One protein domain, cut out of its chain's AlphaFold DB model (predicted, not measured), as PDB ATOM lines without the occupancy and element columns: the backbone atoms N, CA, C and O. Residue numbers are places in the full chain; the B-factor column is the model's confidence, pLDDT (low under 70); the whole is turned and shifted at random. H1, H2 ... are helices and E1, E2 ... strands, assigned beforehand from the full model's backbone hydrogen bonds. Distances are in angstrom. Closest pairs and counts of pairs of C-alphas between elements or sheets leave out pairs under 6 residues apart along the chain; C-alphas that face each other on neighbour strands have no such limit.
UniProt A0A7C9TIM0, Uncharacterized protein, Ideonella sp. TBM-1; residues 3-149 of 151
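Overview. This is residues 3 to 149 of the 151 residues of an uncharacterized protein of Ideonella sp. TBM-1 (UniProt A0A7C9TIM0). A twisted sheet of six strands makes the middle layer, with helices packed over both faces: H1 and H4 on one, H2 and H3 on the other. E1 and E4 lie nearest the centre, and the hairpin E2 and E3 makes one side of the sheet. The printed part has 147 residues with four named helices and six named strands, in the order E1 H1 E2 E3 H2 E4 H3 E5 E6 H4. The sheet is mixed, in the order E2 E3 E4 E1 E5 E6, and the class is mixed, helices and strands. The whole is compact, with a radius of gyration of the C-alphas of 14.1 A, and rounded, spanning 40 by 37 by 32 A.

Arrangement. In the sheet, E1, residues 3 to 8, is parallel to E4, residues 70 to 75, at 15 degrees, with N 4 and O 71 within hydrogen-bond range at 2.8 A. E1 is also parallel to E5, residues 103 to 110, at 22 degrees, with N 3 and O 103 at 2.9 A. E3, residues 39 to 48, is parallel to E4, with N 43 and O 70 at 2.9 A. The edge strand E2, residues 27 to 33, forms an antiparallel hairpin with E3, with N 30 and O 42 at 2.9 A. The other edge strand, E6, residues 126 to 129, is parallel to E5, with N 129 and O 109 at 2.8 A. H1, residues 14 to 22, lies over E4 at a height over the sheet of 7.1 A. On the same face H4, residues 137 to 148, lies over E5 and E6 at 9.9 A. H1 and H4 touch at a steep tilt of 64 degrees, the closest C-alphas being those of Leu 17 and Ala 141, 5.8 A apart. On the opposite face H2, residues 56 to 66, lies over E3 at 10.2 A, and H3, residues 90 to 99, over E1 at 8.9 A. H2 and H3 only just touch, with 3 pairs of C-alphas within 8 A, the closest being Val 56 and Tyr 93 at 6.3 A. E3, H2 and E4 form a strand-helix-strand unit, two parallel neighbour strands with a helix between them along the chain; E4, H3 and E5 form a split one, with E1 between its strands. Both crossovers are right-handed. In H1, H2, H3 and H4 every O i to N i+4 pair is within hydrogen-bond range.

Along the chain. E1 begins at C-alpha 3, (137.929, 148.009, 67.855). E3 is 24.7 A long and E5 20.8 A, bending by 51 degrees at residue 106. H4, 16.3 A long, ends at C-alpha 148, (131.261, 140.091, 67.420).

Size, cuts and confidence. The C-alphas of Gly 37 and Gly 82 are the two farthest apart, at 43.8 A. The printed part has no cut. The links E4 to H3 and E5 to E6 are long. No printed residue is under 70 in pLDDT.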
ATOM      1  N   ALA A   3     137.586 148.653  66.586       97.12
ATOM      2  CA  ALA A   3     137.929 148.009  67.855       97.12
ATOM      3  C   ALA A   3     136.842 147.049  68.350       97.12
ATOM      4  O   ALA A   3     135.673 147.420  68.450       97.12
ATOM      5  N   HIS A   4     137.268 145.852  68.741       97.88
ATOM      6  CA  HIS A   4     136.505 144.891  69.531       97.88
ATOM      7  C   HIS A   4     137.149 144.787  70.914       97.88
ATOM      8  O   HIS A   4     138.369 144.671  71.018       97.88
ATOM      9  N   VAL A   5     136.364 144.861  71.984       98.00
ATOM     10  CA  VAL A   5     136.937 145.066  73.326       98.00
ATOM     11  C   VAL A   5     136.344 144.099  74.337       98.00
ATOM     12  O   VAL A   5     135.127 143.932  74.398       98.00
ATOM     13  N   LEU A   6     137.202 143.483  75.151       97.81
ATOM     14  CA  LEU A   6     136.803 142.752  76.356       97.81
ATOM     15  C   LEU A   6     137.164 143.582  77.592       97.81
ATOM     16  O   LEU A   6     138.327 143.915  77.802       97.81
ATOM     17  N   ILE A   7     136.186 143.876  78.440       97.69
ATOM     18  CA  ILE A   7     136.378 144.642  79.676       97.69
ATOM     19  C   ILE A   7     136.133 143.730  80.866       97.69
ATOM     20  O   ILE A   7     135.153 142.994  80.897       97.69
ATOM     21  N   GLY A   8     137.004 143.774  81.867       96.38
ATOM     22  CA  GLY A   8     136.745 143.094  83.129       96.38
ATOM     23  C   GLY A   8     137.896 143.165  84.112       96.38
ATOM     24  O   GLY A   8     139.052 143.354  83.725       96.38
ATOM     25  N   ASN A   9     137.578 142.979  85.389       93.81
ATOM     26  CA  ASN A   9     138.557 142.973  86.476       93.81
ATOM     27  C   ASN A   9     139.659 141.920  86.281       93.81
ATOM     28  O   ASN A   9     139.509 140.995  85.469       93.81
ATOM     29  N   PRO A  10     140.793 142.026  86.992       91.56
ATOM     30  CA  PRO A  10     141.743 140.926  87.094       91.56
ATOM     31  C   PRO A  10     141.033 139.588  87.359       91.56
ATOM     32  O   PRO A  10     139.992 139.530  88.007       91.56
ATOM     33  N   HIS A  11     141.567 138.510  86.786       91.31
ATOM     34  CA  HIS A  11     141.034 137.149  86.930       91.31
ATOM     35  C   HIS A  11     139.640 136.863  86.327       91.31
ATOM     36  O   HIS A  11     139.169 135.739  86.438       91.31
ATOM     37  N   THR A  12     139.024 137.765  85.550       93.50
ATOM     38  CA  THR A  12     137.755 137.494  84.823       93.50
ATOM     39  C   THR A  12     137.918 136.723  83.498       93.50
ATOM     40  O   THR A  12     137.130 136.878  82.569       93.50
ATOM     41  N   ARG A  13     138.969 135.898  83.374       93.62
ATOM     42  CA  ARG A  13     139.278 135.056  82.193       93.62
ATOM     43  C   ARG A  13     139.466 135.787  80.848       93.62
ATOM     44  O   ARG A  13     139.563 135.110  79.827       93.62
ATOM     45  N   LYS A  14     139.602 137.121  80.822       95.19
ATOM     46  CA  LYS A  14     139.830 137.931  79.597       95.19
ATOM     47  C   LYS A  14     140.855 137.317  78.641       95.19
ATOM     48  O   LYS A  14     140.535 137.051  77.489       95.19
ATOM     49  N   SER A  15     142.061 137.042  79.138       94.81
ATOM     50  CA  SER A  15     143.167 136.515  78.335       94.81
ATOM     51  C   SER A  15     142.859 135.127  77.767       94.81
ATOM     52  O   SER A  15     143.154 134.843  76.609       94.81
ATOM     53  N   SER A  16     142.227 134.261  78.563       95.50
ATOM     54  CA  SER A  16     141.798 132.931  78.117       95.50
ATOM     55  C   SER A  16     140.718 133.024  77.041       95.50
ATOM     56  O   SER A  16     140.803 132.331  76.035       95.50
ATOM     57  N   LEU A  17     139.747 133.924  77.203       97.00
ATOM     58  CA  LEU A  17     138.707 134.150  76.203       97.00
ATOM     59  C   LEU A  17     139.285 134.728  74.914       97.00
ATOM     60  O   LEU A  17     139.001 134.196  73.851       97.00
ATOM     61  N   LEU A  18     140.160 135.734  74.978       96.69
ATOM     62  CA  LEU A  18     140.822 136.270  73.784       96.69
ATOM     63  C   LEU A  18     141.649 135.212  73.050       96.69
ATOM     64  O   LEU A  18     141.602 135.157  71.822       96.69
ATOM     65  N   ARG A  19     142.338 134.324  73.776       95.81
ATOM     66  CA  ARG A  19     143.000 133.144  73.194       95.81
ATOM     67  C   ARG A  19     142.009 132.228  72.487       95.81
ATOM     68  O   ARG A  19     142.268 131.845  71.354       95.81
ATOM     69  N   CYS A  20     140.869 131.913  73.101       95.50
ATOM     70  CA  CYS A  20     139.828 131.111  72.454       95.50
ATOM     71  C   CYS A  20     139.253 131.798  71.207       95.50
ATOM     72  O   CYS A  20     138.951 131.129  70.224       95.50
ATOM     73  N   LEU A  21     139.091 133.121  71.236       95.69
ATOM     74  CA  LEU A  21     138.513 133.893  70.136       95.69
ATOM     75  C   LEU A  21     139.466 134.034  68.947       95.69
ATOM     76  O   LEU A  21     139.009 134.075  67.814       95.69
ATOM     77  N   THR A  22     140.771 134.126  69.202       95.38
ATOM     78  CA  THR A  22     141.755 134.532  68.182       95.38
ATOM     79  C   THR A  22     142.835 133.492  67.900       95.38
ATOM     80  O   THR A  22     143.573 133.625  66.931       95.38
ATOM     81  N   GLY A  23     143.022 132.497  68.769       94.44
ATOM     82  CA  GLY A  23     144.180 131.597  68.726       94.44
ATOM     83  C   GLY A  23     145.526 132.286  69.013       94.44
ATOM     84  O   GLY A  23     146.582 131.705  68.760       94.44
ATOM     85  N   CYS A  24     145.539 133.533  69.502       93.25
ATOM     86  CA  CYS A  24     146.769 134.250  69.858       93.25
ATOM     87  C   CYS A  24     147.169 133.998  71.308       93.25
ATOM     88  O   CYS A  24     146.346 134.167  72.194       93.25
ATOM     89  N   PHE A  25     148.446 133.700  71.576       89.75
ATOM     90  CA  PHE A  25     148.944 133.531  72.950       89.75
ATOM     91  C   PHE A  25     149.145 134.858  73.703       89.75
ATOM     92  O   PHE A  25     148.736 134.970  74.863       89.75
ATOM     93  N   ASN A  26     149.766 135.850  73.051       90.38
ATOM     94  CA  ASN A  26     150.087 137.159  73.636       90.38
ATOM     95  C   ASN A  26     149.624 138.315  72.733       90.38
ATOM     96  O   ASN A  26     148.633 138.980  73.025       90.38
ATOM     97  N   ARG A  27     150.302 138.520  71.601       93.56
ATOM     98  CA  ARG A  27     149.887 139.475  70.570       93.56
ATOM     99  C   ARG A  27     150.297 138.981  69.195       93.56
ATOM    100  O   ARG A  27     151.423 138.511  69.038       93.56
ATOM    101  N   ASN A  28     149.389 139.021  68.230       95.69
ATOM    102  CA  ASN A  28     149.692 138.670  66.847       95.69
ATOM    103  C   ASN A  28     148.566 139.142  65.924       95.69
ATOM    104  O   ASN A  28     147.480 139.500  66.375       95.69
ATOM    105  N   VAL A  29     148.829 139.089  64.626       96.88
ATOM    106  CA  VAL A  29     147.814 139.235  63.593       96.88
ATOM    107  C   VAL A  29     147.237 137.860  63.251       96.88
ATOM    108  O   VAL A  29     147.970 136.867  63.162       96.88
ATOM    109  N   ARG A  30     145.916 137.796  63.083       96.25
ATOM    110  CA  ARG A  30     145.176 136.585  62.711       96.25
ATOM    111  C   ARG A  30     144.058 136.915  61.747       96.25
ATOM    112  O   ARG A  30     143.440 137.968  61.868       96.25
ATOM    113  N   ASP A  31     143.774 135.985  60.851       96.19
ATOM    114  CA  ASP A  31     142.568 136.031  60.039       96.19
ATOM    115  C   ASP A  31     141.433 135.363  60.814       96.19
ATOM    116  O   ASP A  31     141.557 134.226  61.268       96.19
ATOM    117  N   ILE A  32     140.350 136.107  61.017       96.62
ATOM    118  CA  ILE A  32     139.171 135.667  61.758       96.62
ATOM    119  C   ILE A  32     138.020 135.528  60.774       96.62
ATOM    120  O   ILE A  32     137.672 136.486  60.082       96.62
ATOM    121  N   ALA A  33     137.436 134.335  60.708       96.44
ATOM    122  CA  ALA A  33     136.291 134.076  59.852       96.44
ATOM    123  C   ALA A  33     135.036 134.782  60.398       96.44
ATOM    124  O   ALA A  33     134.791 134.806  61.608       96.44
ATOM    125  N   LEU A  34     134.254 135.375  59.500       95.94
ATOM    126  CA  LEU A  34     133.038 136.113  59.839       95.94
ATOM    127  C   LEU A  34     131.801 135.230  59.670       95.94
ATOM    128  O   LEU A  34     131.725 134.422  58.748       95.94
ATOM    129  N   ALA A  35     130.793 135.433  60.519       93.31
ATOM    130  CA  ALA A  35     129.553 134.651  60.500       93.31
ATOM    131  C   ALA A  35     128.760 134.794  59.188       93.31
ATOM    132  O   ALA A  35     128.047 133.878  58.793       93.31
ATOM    133  N   GLN A  36     128.905 135.929  58.500       91.25
ATOM    134  CA  GLN A  36     128.267 136.202  57.207       91.25
ATOM    135  C   GLN A  36     129.101 135.720  56.005       91.25
ATOM    136  O   GLN A  36     128.733 135.972  54.862       91.25
ATOM    137  N   GLY A  37     130.215 135.027  56.254       90.94
ATOM    138  CA  GLY A  37     131.175 134.617  55.235       90.94
ATOM    139  C   GLY A  37     132.349 135.589  55.093       90.94
ATOM    140  O   GLY A  37     132.280 136.761  55.463       90.94
ATOM    141  N   GLY A  38     133.458 135.075  54.559       94.19
ATOM    142  CA  GLY A  38     134.723 135.801  54.448       94.19
ATOM    143  C   GLY A  38     135.557 135.783  55.733       94.19
ATOM    144  O   GLY A  38     135.219 135.129  56.722       94.19
ATOM    145  N   ALA A  39     136.681 136.497  55.698       94.50
ATOM    146  CA  ALA A  39     137.594 136.629  56.823       94.50
ATOM    147  C   ALA A  39     138.107 138.064  56.936       94.50
ATOM    148  O   ALA A  39     138.230 138.778  55.941       94.50
ATOM    149  N   VAL A  40     138.422 138.471  58.160       95.25
ATOM    150  CA  VAL A  40     139.005 139.774  58.459       95.25
ATOM    151  C   VAL A  40     140.326 139.607  59.189       95.25
ATOM    152  O   VAL A  40     140.449 138.808  60.118       95.25
ATOM    153  N   ARG A  41     141.319 140.395  58.783       96.56
ATOM    154  CA  ARG A  41     142.624 140.421  59.429       96.56
ATOM    155  C   ARG A  41     142.560 141.288  60.686       96.56
ATOM    156  O   ARG A  41     142.359 142.501  60.604       96.56
ATOM    157  N   VAL A  42     142.714 140.663  61.848       97.31
ATOM    158  CA  VAL A  42     142.596 141.296  63.165       97.31
ATOM    159  C   VAL A  42     143.946 141.298  63.867       97.31
ATOM    160  O   VAL A  42     144.600 140.262  63.995       97.31
ATOM    161  N   TYR A  43     144.340 142.455  64.393       98.06
ATOM    162  CA  TYR A  43     145.406 142.536  65.380       98.06
ATOM    163  C   TYR A  43     144.860 142.216  66.775       98.06
ATOM    164  O   TYR A  43     143.965 142.901  67.270       98.06
ATOM    165  N   ALA A  44     145.374 141.172  67.421       97.56
ATOM    166  CA  ALA A  44     144.922 140.747  68.740       97.56
ATOM    167  C   ALA A  44     145.949 141.084  69.823       97.56
ATOM    168  O   ALA A  44     147.125 140.743  69.692       97.56
ATOM    169  N   ARG A  45     145.485 141.678  70.926       97.06
ATOM    170  CA  ARG A  45     146.257 141.938  72.148       97.06
ATOM    171  C   ARG A  45     145.567 141.273  73.341       97.06
ATOM    172  O   ARG A  45     144.513 141.713  73.783       97.06
ATOM    173  N   VAL A  46     146.142 140.175  73.830       95.38
ATOM    174  CA  VAL A  46     145.480 139.259  74.776       95.38
ATOM    175  C   VAL A  46     145.451 139.796  76.209       95.38
ATOM    176  O   VAL A  46     144.431 139.677  76.885       95.38
ATOM    177  N   ALA A  47     146.565 140.346  76.689       93.56
ATOM    178  CA  ALA A  47     146.623 140.963  78.013       93.56
ATOM    179  C   ALA A  47     145.885 142.306  78.013       93.56
ATOM    180  O   ALA A  47     145.813 142.979  76.979       93.56
ATOM    181  N   ALA A  48     145.355 142.704  79.172       96.25
ATOM    182  CA  ALA A  48     144.780 144.036  79.296       96.25
ATOM    183  C   ALA A  48     145.874 145.098  79.115       96.25
ATOM    184  O   ALA A  48     146.995 144.905  79.585       96.25
ATOM    185  N   LEU A  49     145.568 146.222  78.461       96.69
ATOM    186  CA  LEU A  49     146.584 147.258  78.213       96.69
ATOM    187  C   LEU A  49     147.191 147.800  79.514       96.69
ATOM    188  O   LEU A  49     148.401 148.015  79.576       96.69
ATOM    189  N   GLN A  50     146.374 147.923  80.566       95.94
ATOM    190  CA  GLN A  50     146.830 148.332  81.895       95.94
ATOM    191  C   GLN A  50     147.803 147.323  82.526       95.94
ATOM    192  O   GLN A  50     148.733 147.722  83.218       95.94
ATOM    193  N   GLU A  51     147.640 146.024  82.257       92.25
ATOM    194  CA  GLU A  51     148.506 144.967  82.801       92.25
ATOM    195  C   GLU A  51     149.928 145.071  82.238       92.25
ATOM    196  O   GLU A  51     150.906 144.913  82.966       92.25
ATOM    197  N   SER A  52     150.054 145.411  80.952       91.06
ATOM    198  CA  SER A  52     151.345 145.677  80.313       91.06
ATOM    199  C   SER A  52     151.762 147.147  80.352       91.06
ATOM    200  O   SER A  52     152.644 147.527  79.580       91.06
ATOM    201  N   ARG A  53     151.132 147.975  81.204       94.38
ATOM    202  CA  ARG A  53     151.453 149.405  81.377       94.38
ATOM    203  C   ARG A  53     151.526 150.168  80.048       94.38
ATOM    204  O   ARG A  53     152.411 150.987  79.826       94.38
ATOM    205  N   THR A  54     150.632 149.833  79.122       95.38
ATOM    206  CA  THR A  54     150.658 150.341  77.748       95.38
ATOM    207  C   THR A  54     149.745 151.546  77.621       95.38
ATOM    208  O   THR A  54     148.531 151.403  77.743       95.38
ATOM    209  N   GLU A  55     150.308 152.718  77.346       94.62
ATOM    210  CA  GLU A  55     149.535 153.938  77.116       94.62
ATOM    211  C   GLU A  55     148.689 153.850  75.838       94.62
ATOM    212  O   GLU A  55     148.975 153.074  74.921       94.62
ATOM    213  N   VAL A  56     147.643 154.678  75.753       94.81
ATOM    214  CA  VAL A  56     146.772 154.721  74.567       94.81
ATOM    215  C   VAL A  56     147.578 155.076  73.311       94.81
ATOM    216  O   VAL A  56     147.412 154.425  72.282       94.81
ATOM    217  N   ALA A  57     148.473 156.066  73.388       95.00
ATOM    218  CA  ALA A  57     149.281 156.517  72.251       95.00
ATOM    219  C   ALA A  57     150.242 155.430  71.736       95.00
ATOM    220  O   ALA A  57     150.327 155.188  70.525       95.00
ATOM    221  N   ASP A  58     150.900 154.721  72.655       96.38
ATOM    222  CA  ASP A  58     151.769 153.590  72.325       96.38
ATOM    223  C   ASP A  58     150.980 152.459  71.670       96.38
ATOM    224  O   ASP A  58     151.396 151.913  70.646       96.38
ATOM    225  N   PHE A  59     149.803 152.142  72.216       96.69
ATOM    226  CA  PHE A  59     148.929 151.123  71.649       96.69
ATOM    227  C   PHE A  59     148.453 151.492  70.241       96.69
ATOM    228  O   PHE A  59     148.477 150.651  69.344       96.69
ATOM    229  N   MET A  60     148.072 152.751  70.008       96.00
ATOM    230  CA  MET A  60     147.687 153.210  68.671       96.00
ATOM    231  C   MET A  60     148.840 153.064  67.676       96.00
ATOM    232  O   MET A  60     148.645 152.529  66.584       96.00
ATOM    233  N   THR A  61     150.051 153.462  68.067       96.38
ATOM    234  CA  THR A  61     151.258 153.307  67.243       96.38
ATOM    235  C   THR A  61     151.551 151.834  66.945       96.38
ATOM    236  O   THR A  61     151.868 151.474  65.809       96.38
ATOM    237  N   GLU A  62     151.409 150.962  67.945       95.56
ATOM    238  CA  GLU A  62     151.541 149.511  67.801       95.56
ATOM    239  C   GLU A  62     150.546 148.955  66.768       95.56
ATOM    240  O   GLU A  62     150.940 148.204  65.872       95.56
ATOM    241  N   VAL A  63     149.278 149.368  66.831       96.12
ATOM    242  CA  VAL A  63     148.242 148.917  65.890       96.12
ATOM    243  C   VAL A  63     148.487 149.444  64.478       96.12
ATOM    244  O   VAL A  63     148.391 148.664  63.529       96.12
ATOM    245  N   VAL A  64     148.881 150.711  64.307       96.00
ATOM    246  CA  VAL A  64     149.250 151.264  62.987       96.00
ATOM    247  C   VAL A  64     150.345 150.413  62.338       96.00
ATOM    248  O   VAL A  64     150.234 150.032  61.171       96.00
ATOM    249  N   ARG A  65     151.380 150.042  63.103       95.56
ATOM    250  CA  ARG A  65     152.492 149.208  62.613       95.56
ATOM    251  C   ARG A  65     152.050 147.806  62.194       95.56
ATOM    252  O   ARG A  65     152.657 147.235  61.292       95.56
ATOM    253  N   SER A  66     150.989 147.270  62.798       94.62
ATOM    254  CA  SER A  66     150.423 145.964  62.431       94.62
ATOM    255  C   SER A  66     149.727 145.952  61.061       94.62
ATOM    256  O   SER A  66     149.458 144.873  60.530       94.62
ATOM    257  N   ARG A  67     149.437 147.134  60.486       93.75
ATOM    258  CA  ARG A  67     148.707 147.322  59.216       93.75
ATOM    259  C   ARG A  67     147.333 146.635  59.183       93.75
ATOM    260  O   ARG A  67     146.848 146.273  58.115       93.75
ATOM    261  N   CYS A  68     146.715 146.437  60.344       94.56
ATOM    262  CA  CYS A  68     145.371 145.883  60.466       94.56
ATOM    263  C   CYS A  68     144.366 147.000  60.735       94.56
ATOM    264  O   CYS A  68     144.585 147.855  61.592       94.56
ATOM    265  N   GLU A  69     143.230 146.970  60.044       94.44
ATOM    266  CA  GLU A  69     142.137 147.901  60.330       94.44
ATOM    267  C   GLU A  69     141.319 147.475  61.547       94.44
ATOM    268  O   GLU A  69     140.774 148.332  62.246       94.44
ATOM    269  N   HIS A  70     141.241 146.166  61.800       97.25
ATOM    270  CA  HIS A  70     140.505 145.576  62.908       97.25
ATOM    271  C   HIS A  70     141.453 145.193  64.036       97.25
ATOM    272  O   HIS A  70     142.521 144.624  63.818       97.25
ATOM    273  N   THR A  71     141.051 145.494  65.264       97.81
ATOM    274  CA  THR A  71     141.814 145.179  66.469       97.81
ATOM    275  C   THR A  71     140.899 144.596  67.530       97.81
ATOM    276  O   THR A  71     139.750 145.022  67.669       97.81
ATOM    277  N   VAL A  72     141.415 143.637  68.296       98.25
ATOM    278  CA  VAL A  72     140.763 143.105  69.489       98.25
ATOM    279  C   VAL A  72     141.702 143.146  70.683       98.25
ATOM    280  O   VAL A  72     142.856 142.729  70.588       98.25
ATOM    281  N   PHE A  73     141.224 143.668  71.809       98.25
ATOM    282  CA  PHE A  73     142.048 143.827  73.003       98.25
ATOM    283  C   PHE A  73     141.231 143.797  74.293       98.25
ATOM    284  O   PHE A  73     140.000 143.870  74.279       98.25
ATOM    285  N   ALA A  74     141.935 143.660  75.416       97.62
ATOM    286  CA  ALA A  74     141.349 143.675  76.746       97.62
ATOM    287  C   ALA A  74     141.642 144.983  77.496       97.62
ATOM    288  O   ALA A  74     142.697 145.593  77.323       97.62
ATOM    289  N   LEU A  75     140.728 145.365  78.389       97.62
ATOM    290  CA  LEU A  75     140.889 146.467  79.340       97.62
ATOM    291  C   LEU A  75     140.391 146.059  80.731       97.62
ATOM    292  O   LEU A  75     139.510 145.204  80.878       97.62
ATOM    293  N   TRP A  76     140.934 146.696  81.762       96.50
ATOM    294  CA  TRP A  76     140.306 146.736  83.083       96.50
ATOM    295  C   TRP A  76     139.264 147.853  83.144       96.50
ATOM    296  O   TRP A  76     139.455 148.886  82.499       96.50
ATOM    297  N   PRO A  77     138.153 147.659  83.875       95.75
ATOM    298  CA  PRO A  77     137.126 148.688  84.015       95.75
ATOM    299  C   PRO A  77     137.679 149.923  84.728       95.75
ATOM    300  O   PRO A  77     137.450 151.041  84.270       95.75
ATOM    301  N   GLU A  78     138.457 149.703  85.786       94.44
ATOM    302  CA  GLU A  78     139.111 150.730  86.590       94.44
ATOM    303  C   GLU A  78     140.593 150.870  86.234       94.44
ATOM    304  O   GLU A  78     141.160 150.058  85.493       94.44
ATOM    305  N   ALA A  79     141.196 151.947  86.730       91.94
ATOM    306  CA  ALA A  79     142.587 152.278  86.477       91.94
ATOM    307  C   ALA A  79     143.550 151.281  87.141       91.94
ATOM    308  O   ALA A  79     143.196 150.554  88.071       91.94
ATOM    309  N   HIS A  80     144.792 151.249  86.662       90.31
ATOM    310  CA  HIS A  80     145.832 150.446  87.292       90.31
ATOM    311  C   HIS A  80     146.119 150.971  88.714       90.31
ATOM    312  O   HIS A  80     146.369 152.165  88.877       90.31
ATOM    313  N   PRO A  81     146.172 150.109  89.748       86.19
ATOM    314  CA  PRO A  81     146.267 150.561  91.139       86.19
ATOM    315  C   PRO A  81     147.591 151.263  91.468       86.19
ATOM    316  O   PRO A  81     147.636 152.113  92.345       86.19
ATOM    317  N   GLY A  82     148.673 150.904  90.772       88.88
ATOM    318  CA  GLY A  82     149.999 151.485  91.002       88.88
ATOM    319  C   GLY A  82     150.267 152.824  90.306       88.88
ATOM    320  O   GLY A  82     151.248 153.465  90.656       88.88
ATOM    321  N   ASP A  83     149.454 153.218  89.320       87.19
ATOM    322  CA  ASP A  83     149.576 154.516  88.621       87.19
ATOM    323  C   ASP A  83     148.262 154.798  87.855       87.19
ATOM    324  O   ASP A  83     148.117 154.456  86.672       87.19
ATOM    325  N   PRO A  84     147.244 155.329  88.556       87.06
ATOM    326  CA  PRO A  84     145.913 155.513  87.984       87.06
ATOM    327  C   PRO A  84     145.838 156.593  86.900       87.06
ATOM    328  O   PRO A  84     144.942 156.548  86.057       87.06
ATOM    329  N   GLU A  85     146.750 157.567  86.942       85.12
ATOM    330  CA  GLU A  85     146.792 158.688  86.002       85.12
ATOM    331  C   GLU A  85     147.311 158.224  84.641       85.12
ATOM    332  O   GLU A  85     146.690 158.484  83.608       85.12
ATOM    333  N   ARG A  86     148.408 157.460  84.638       85.81
ATOM    334  CA  ARG A  86     149.040 156.996  83.402       85.81
ATOM    335  C   ARG A  86     148.304 155.834  82.737       85.81
ATOM    336  O   ARG A  86     148.289 155.730  81.509       85.81
ATOM    337  N   TRP A  87     147.683 154.956  83.525       92.31
ATOM    338  CA  TRP A  87     146.958 153.783  83.022       92.31
ATOM    339  C   TRP A  87     145.510 153.805  83.511       92.31
ATOM    340  O   TRP A  87     145.145 153.062  84.431       92.31
ATOM    341  N   PRO A  88     144.662 154.647  82.894       94.75
ATOM    342  CA  PRO A  88     143.309 154.861  83.372       94.75
ATOM    343  C   PRO A  88     142.390 153.660  83.084       94.75
ATOM    344  O   PRO A  88     142.757 152.667  82.446       94.75
ATOM    345  N   GLY A  89     141.154 153.735  83.574       95.50
ATOM    346  CA  GLY A  89     140.145 152.698  83.351       95.50
ATOM    347  C   GLY A  89     139.663 152.606  81.902       95.50
ATOM    348  O   GLY A  89     139.940 153.470  81.062       95.50
ATOM    349  N   ALA A  90     138.885 151.562  81.607       97.00
ATOM    350  CA  ALA A  90     138.405 151.280  80.256       97.00
ATOM    351  C   ALA A  90     137.663 152.463  79.628       97.00
ATOM    352  O   ALA A  90     137.829 152.728  78.442       97.00
ATOM    353  N   THR A  91     136.869 153.199  80.410       96.75
ATOM    354  CA  THR A  91     136.097 154.342  79.905       96.75
ATOM    355  C   THR A  91     136.999 155.415  79.301       96.75
ATOM    356  O   THR A  91     136.725 155.873  78.195       96.75
ATOM    357  N   ALA A  92     138.101 155.758  79.972       96.12
ATOM    358  CA  ALA A  92     139.053 156.754  79.488       96.12
ATOM    359  C   ALA A  92     139.846 156.249  78.272       96.12
ATOM    360  O   ALA A  92     139.948 156.964  77.280       96.12
ATOM    361  N   TYR A  93     140.322 154.994  78.296       97.06
ATOM    362  CA  TYR A  93     140.981 154.377  77.132       97.06
ATOM    363  C   TYR A  93     140.095 154.436  75.888       97.06
ATOM    364  O   TYR A  93     140.535 154.838  74.812       97.06
ATOM    365  N   LEU A  94     138.834 154.029  76.031       97.50
ATOM    366  CA  LEU A  94     137.893 153.990  74.920       97.50
ATOM    367  C   LEU A  94     137.481 155.387  74.456       97.50
ATOM    368  O   LEU A  94     137.293 155.571  73.256       97.50
ATOM    369  N   GLN A  95     137.379 156.360  75.366       96.88
ATOM    370  CA  GLN A  95     137.145 157.754  74.998       96.88
ATOM    371  C   GLN A  95     138.317 158.304  74.177       96.88
ATOM    372  O   GLN A  95     138.089 158.772  73.070       96.88
ATOM    373  N   HIS A  96     139.564 158.132  74.630       96.25
ATOM    374  CA  HIS A  96     140.745 158.586  73.886       96.25
ATOM    375  C   HIS A  96     140.854 157.939  72.498       96.25
ATOM    376  O   HIS A  96     141.177 158.612  71.522       96.25
ATOM    377  N   LEU A  97     140.565 156.638  72.381       97.00
ATOM    378  CA  LEU A  97     140.547 155.965  71.079       97.00
ATOM    379  C   LEU A  97     139.454 156.537  70.167       97.00
ATOM    380  O   LEU A  97     139.699 156.756  68.980       97.00
ATOM    381  N   ALA A  98     138.259 156.790  70.703       96.81
ATOM    382  CA  ALA A  98     137.170 157.396  69.945       96.81
ATOM    383  C   ALA A  98     137.510 158.826  69.490       96.81
ATOM    384  O   ALA A  98     137.268 159.153  68.328       96.81
ATOM    385  N   ASP A  99     138.128 159.632  70.356       96.69
ATOM    386  CA  ASP A  99     138.597 160.987  70.036       96.69
ATOM    387  C   ASP A  99     139.680 160.963  68.943       96.69
ATOM    388  O   ASP A  99     139.722 161.834  68.079       96.69
ATOM    389  N   ALA A 100     140.494 159.902  68.902       96.12
ATOM    390  CA  ALA A 100     141.445 159.621  67.825       96.12
ATOM    391  C   ALA A 100     140.799 159.017  66.554       96.12
ATOM    392  O   ALA A 100     141.500 158.534  65.660       96.12
ATOM    393  N   GLY A 101     139.466 158.992  66.458       96.19
ATOM    394  CA  GLY A 101     138.726 158.535  65.279       96.19
ATOM    395  C   GLY A 101     138.550 157.016  65.168       96.19
ATOM    396  O   GLY A 101     138.178 156.508  64.102       96.19
ATOM    397  N   TRP A 102     138.809 156.251  66.232       96.81
ATOM    398  CA  TRP A 102     138.539 154.815  66.225       96.81
ATOM    399  C   TRP A 102     137.042 154.530  66.325       96.81
ATOM    400  O   TRP A 102     136.310 155.112  67.122       96.81
ATOM    401  N   ARG A 103     136.585 153.545  65.551       95.94
ATOM    402  CA  ARG A 103     135.218 153.028  65.626       95.94
ATOM    403  C   ARG A 103     135.172 151.874  66.617       95.94
ATOM    404  O   ARG A 103     135.689 150.791  66.339       95.94
ATOM    405  N   LEU A 104     134.539 152.092  67.764       95.75
ATOM    406  CA  LEU A 104     134.301 151.052  68.763       95.75
ATOM    407  C   LEU A 104     133.131 150.165  68.298       95.75
ATOM    408  O   LEU A 104     131.971 150.565  68.385       95.75
ATOM    409  N   GLN A 105     133.433 148.991  67.738       94.06
ATOM    410  CA  GLN A 105     132.447 148.134  67.072       94.06
ATOM    411  C   GLN A 105     131.570 147.391  68.076       94.06
ATOM    412  O   GLN A 105     130.358 147.600  68.117       94.06
ATOM    413  N   ARG A 106     132.192 146.526  68.880       95.38
ATOM    414  CA  ARG A 106     131.519 145.614  69.808       95.38
ATOM    415  C   ARG A 106     132.311 145.518  71.105       95.38
ATOM    416  O   ARG A 106     133.543 145.483  71.086       95.38
ATOM    417  N   VAL A 107     131.602 145.474  72.228       97.31
ATOM    418  CA  VAL A 107     132.210 145.454  73.561       97.31
ATOM    419  C   VAL A 107     131.529 144.396  74.414       97.31
ATOM    420  O   VAL A 107     130.308 144.395  74.564       97.31
ATOM    421  N   ALA A 108     132.339 143.514  74.994       97.56
ATOM    422  CA  ALA A 108     131.907 142.515  75.956       97.56
ATOM    423  C   ALA A 108     132.453 142.848  77.353       97.56
ATOM    424  O   ALA A 108     133.652 143.060  77.523       97.56
ATOM    425  N   VAL A 109     131.584 142.869  78.361       97.25
ATOM    426  CA  VAL A 109     131.908 143.151  79.765       97.25
ATOM    427  C   VAL A 109     131.803 141.857  80.569       97.25
ATOM    428  O   VAL A 109     130.759 141.205  80.573       97.25
ATOM    429  N   LEU A 110     132.887 141.474  81.237       96.69
ATOM    430  CA  LEU A 110     133.068 140.187  81.902       96.69
ATOM    431  C   LEU A 110     133.041 140.326  83.429       96.69
ATOM    432  O   LEU A 110     133.862 141.037  84.011       96.69
ATOM    433  N   GLY A 111     132.166 139.567  84.084       93.56
ATOM    434  CA  GLY A 111     131.946 139.625  85.529       93.56
ATOM    435  C   GLY A 111     130.934 140.700  85.937       93.56
ATOM    436  O   GLY A 111     130.591 141.589  85.161       93.56
ATOM    437  N   ALA A 112     130.443 140.608  87.172       85.88
ATOM    438  CA  ALA A 112     129.396 141.473  87.720       85.88
ATOM    439  C   ALA A 112     129.954 142.770  88.338       85.88
ATOM    440  O   ALA A 112     129.684 143.081  89.492       85.88
ATOM    441  N   HIS A 113     130.769 143.512  87.587       85.62
ATOM    442  CA  HIS A 113     131.287 144.805  88.038       85.62
ATOM    443  C   HIS A 113     130.506 145.952  87.379       85.62
ATOM    444  O   HIS A 113     130.158 145.861  86.191       85.62
ATOM    445  N   PRO A 114     130.212 147.034  88.118       84.56
ATOM    446  CA  PRO A 114     129.655 148.230  87.516       84.56
ATOM    447  C   PRO A 114     130.685 148.819  86.549       84.56
ATOM    448  O   PRO A 114     131.870 148.927  86.852       84.56
ATOM    449  N   TRP A 115     130.233 149.176  85.351       93.25
ATOM    450  CA  TRP A 115     131.054 149.886  84.377       93.25
ATOM    451  C   TRP A 115     130.165 150.790  83.533       93.25
ATOM    452  O   TRP A 115     129.146 150.338  82.986       93.25
ATOM    453  N   THR A 116     130.584 152.050  83.432       91.12
ATOM    454  CA  THR A 116     129.893 153.095  82.678       91.12
ATOM    455  C   THR A 116     130.604 153.309  81.341       91.12
ATOM    456  O   THR A 116     131.755 153.756  81.332       91.12
ATOM    457  N   PRO A 117     129.955 152.998  80.207       93.50
ATOM    458  CA  PRO A 117     130.552 153.192  78.893       93.50
ATOM    459  C   PRO A 117     130.762 154.686  78.579       93.50
ATOM    460  O   PRO A 117     129.970 155.520  79.023       93.50
ATOM    461  N   PRO A 118     131.796 155.049  77.794       94.69
ATOM    462  CA  PRO A 118     131.967 156.413  77.299       94.69
ATOM    463  C   PRO A 118     130.841 156.802  76.333       94.69
ATOM    464  O   PRO A 118     130.181 155.943  75.742       94.69
ATOM    465  N   LYS A 119     130.680 158.110  76.091       93.06
ATOM    466  CA  LYS A 119     129.652 158.650  75.179       93.06
ATOM    467  C   LYS A 119     129.742 158.065  73.766       93.06
ATOM    468  O   LYS A 119     128.715 157.861  73.131       93.06
ATOM    469  N   ALA A 120     130.946 157.729  73.301       91.56
ATOM    470  CA  ALA A 120     131.173 157.098  71.998       91.56
ATOM    471  C   ALA A 120     130.474 155.728  71.823       91.56
ATOM    472  O   ALA A 120     130.295 155.256  70.700       91.56
ATOM    473  N   LEU A 121     130.076 155.086  72.927       92.69
ATOM    474  CA  LEU A 121     129.308 153.840  72.947       92.69
ATOM    475  C   LEU A 121     127.825 154.045  73.293       92.69
ATOM    476  O   LEU A 121     127.103 153.060  73.445       92.69
ATOM    477  N   ALA A 122     127.349 155.286  73.429       89.25
ATOM    478  CA  ALA A 122     125.949 155.554  73.738       89.25
ATOM    479  C   ALA A 122     125.025 154.924  72.679       89.25
ATOM    480  O   ALA A 122     125.256 155.053  71.478       89.25
ATOM    481  N   GLY A 123     123.999 154.201  73.136       85.38
ATOM    482  CA  GLY A 123     123.053 153.493  72.267       85.38
ATOM    483  C   GLY A 123     123.605 152.240  71.574       85.38
ATOM    484  O   GLY A 123     122.856 151.579  70.859       85.38
ATOM    485  N   ARG A 124     124.881 151.875  71.774       88.94
ATOM    486  CA  ARG A 124     125.434 150.618  71.251       88.94
ATOM    487  C   ARG A 124     125.115 149.455  72.180       88.94
ATOM    488  O   ARG A 124     125.172 149.572  73.402       88.94
ATOM    489  N   GLU A 125     124.831 148.308  71.578       92.25
ATOM    490  CA  GLU A 125     124.641 147.056  72.300       92.25
ATOM    491  C   GLU A 125     125.962 146.599  72.938       92.25
ATOM    492  O   GLU A 125     126.986 146.474  72.261       92.25
ATOM    493  N   LEU A 126     125.920 146.313  74.240       95.12
ATOM    494  CA  LEU A 126     127.036 145.768  75.008       95.12
ATOM    495  C   LEU A 126     126.677 144.355  75.465       95.12
ATOM    496  O   LEU A 126     125.653 144.161  76.122       95.12
ATOM    497  N   LEU A 127     127.542 143.379  75.200       96.69
ATOM    498  CA  LEU A 127     127.369 142.047  75.770       96.69
ATOM    499  C   LEU A 127     127.845 142.051  77.227       96.69
ATOM    500  O   LEU A 127     129.021 142.282  77.493       96.69
ATOM    501  N   ARG A 128     126.966 141.748  78.184       96.19
ATOM    502  CA  ARG A 128     127.339 141.573  79.600       96.19
ATOM    503  C   ARG A 128     127.322 140.092  79.978       96.19
ATOM    504  O   ARG A 128     126.324 139.407  79.773       96.19
ATOM    505  N   LEU A 129     128.424 139.608  80.547       96.56
ATOM    506  CA  LEU A 129     128.616 138.225  80.995       96.56
ATOM    507  C   LEU A 129     128.967 138.200  82.495       96.56
ATOM    508  O   LEU A 129     130.136 138.007  82.844       96.56
ATOM    509  N   PRO A 130     127.993 138.411  83.403       94.88
ATOM    510  CA  PRO A 130     128.260 138.465  84.844       94.88
ATOM    511  C   PRO A 130     128.779 137.133  85.412       94.88
ATOM    512  O   PRO A 130     129.615 137.126  86.308       94.88
ATOM    513  N   GLU A 131     128.354 136.012  84.830       93.31
ATOM    514  CA  GLU A 131     128.640 134.640  85.280       93.31
ATOM    515  C   GLU A 131     129.859 134.000  84.587       93.31
ATOM    516  O   GLU A 131     130.018 132.781  84.559       93.31
ATOM    517  N   VAL A 132     130.756 134.802  84.005       93.56
ATOM    518  CA  VAL A 132     131.898 134.311  83.200       93.56
ATOM    519  C   VAL A 132     132.819 133.324  83.946       93.56
ATOM    520  O   VAL A 132     133.541 132.540  83.324       93.56
ATOM    521  N   LEU A 133     132.821 133.367  85.283       93.62
ATOM    522  CA  LEU A 133     133.631 132.497  86.139       93.62
ATOM    523  C   LEU A 133     132.946 131.167  86.469       93.62
ATOM    524  O   LEU A 133     133.638 130.155  86.577       93.62
ATOM    525  N   SER A 134     131.619 131.153  86.593       92.94
ATOM    526  CA  SER A 134     130.836 129.946  86.883       92.94
ATOM    527  C   SER A 134     130.474 129.161  85.621       92.94
ATOM    528  O   SER A 134     130.186 127.971  85.705       92.94
ATOM    529  N   GLN A 135     130.536 129.787  84.444       92.31
ATOM    530  CA  GLN A 135     130.249 129.130  83.168       92.31
ATOM    531  C   GLN A 135     131.504 128.511  82.522       92.31
ATOM    532  O   GLN A 135     132.620 129.008  82.719       92.31
ATOM    533  N   PRO A 136     131.356 127.454  81.701       93.69
ATOM    534  CA  PRO A 136     132.432 126.958  80.848       93.69
ATOM    535  C   PRO A 136     132.980 128.045  79.908       93.69
ATOM    536  O   PRO A 136     132.234 128.838  79.327       93.69
ATOM    537  N   VAL A 137     134.305 128.084  79.732       93.38
ATOM    538  CA  VAL A 137     134.974 129.137  78.942       93.38
ATOM    539  C   VAL A 137     134.554 129.128  77.469       93.38
ATOM    540  O   VAL A 137     134.408 130.189  76.865       93.38
ATOM    541  N   ASN A 138     134.303 127.947  76.901       93.31
ATOM    542  CA  ASN A 138     133.838 127.771  75.526       93.31
ATOM    543  C   ASN A 138     132.441 128.364  75.307       93.31
ATOM    544  O   ASN A 138     132.217 128.987  74.273       93.31
ATOM    545  N   LEU A 139     131.539 128.249  76.288       95.62
ATOM    546  CA  LEU A 139     130.210 128.861  76.223       95.62
ATOM    547  C   LEU A 139     130.311 130.392  76.193       95.62
ATOM    548  O   LEU A 139     129.701 131.050  75.352       95.62
ATOM    549  N   SER A 140     131.138 130.968  77.069       96.75
ATOM    550  CA  SER A 140     131.395 132.415  77.069       96.75
ATOM    551  C   SER A 140     132.051 132.879  75.762       96.75
ATOM    552  O   SER A 140     131.641 133.890  75.197       96.75
ATOM    553  N   ALA A 141     133.027 132.126  75.243       96.88
ATOM    554  CA  ALA A 141     133.674 132.430  73.970       96.88
ATOM    555  C   ALA A 141     132.672 132.405  72.806       96.88
ATOM    556  O   ALA A 141     132.654 133.343  72.015       96.88
ATOM    557  N   GLN A 142     131.797 131.397  72.734       96.44
ATOM    558  CA  GLN A 142     130.758 131.298  71.706       96.44
ATOM    559  C   GLN A 142     129.828 132.518  71.714       96.44
ATOM    560  O   GLN A 142     129.583 133.107  70.662       96.44
ATOM    561  N   ARG A 143     129.365 132.947  72.895       97.50
ATOM    562  CA  ARG A 143     128.520 134.148  73.035       97.50
ATOM    563  C   ARG A 143     129.237 135.412  72.561       97.50
ATOM    564  O   ARG A 143     128.626 136.254  71.907       97.50
ATOM    565  N   ILE A 144     130.531 135.542  72.858       97.62
ATOM    566  CA  ILE A 144     131.331 136.679  72.383       97.62
ATOM    567  C   ILE A 144     131.502 136.627  70.860       97.62
ATOM    568  O   ILE A 144     131.334 137.661  70.221       97.62
ATOM    569  N   ARG A 145     131.764 135.454  70.263       97.06
ATOM    570  CA  ARG A 145     131.851 135.314  68.795       97.06
ATOM    571  C   ARG A 145     130.556 135.738  68.113       97.06
ATOM    572  O   ARG A 145     130.603 136.565  67.210       97.06
ATOM    573  N   GLN A 146     129.412 135.268  68.611       96.81
ATOM    574  CA  GLN A 146     128.094 135.667  68.106       96.81
ATOM    575  C   GLN A 146     127.893 137.186  68.183       96.81
ATOM    576  O   GLN A 146     127.521 137.806  67.192       96.81
ATOM    577  N   HIS A 147     128.210 137.801  69.325       97.56
ATOM    578  CA  HIS A 147     128.107 139.252  69.490       97.56
ATOM    579  C   HIS A 147     129.078 140.033  68.584       97.56
ATOM    580  O   HIS A 147     128.753 141.126  68.122       97.56
ATOM    581  N   PHE A 148     130.263 139.485  68.308       96.38
ATOM    582  CA  PHE A 148     131.261 140.091  67.420       96.38
ATOM    583  C   PHE A 148     130.996 139.815  65.932       96.38
ATOM    584  O   PHE A 148     131.604 140.461  65.081       96.38
ATOM    585  N   GLY A 149     130.074 138.902  65.605       95.75
ATOM    586  CA  GLY A 149     129.817 138.458  64.233       95.75
ATOM    587  C   GLY A 149     130.917 137.553  63.668       95.75
ATOM    588  O   GLY A 149     131.153 137.556  62.462       95.75
TER     589      GLY A 149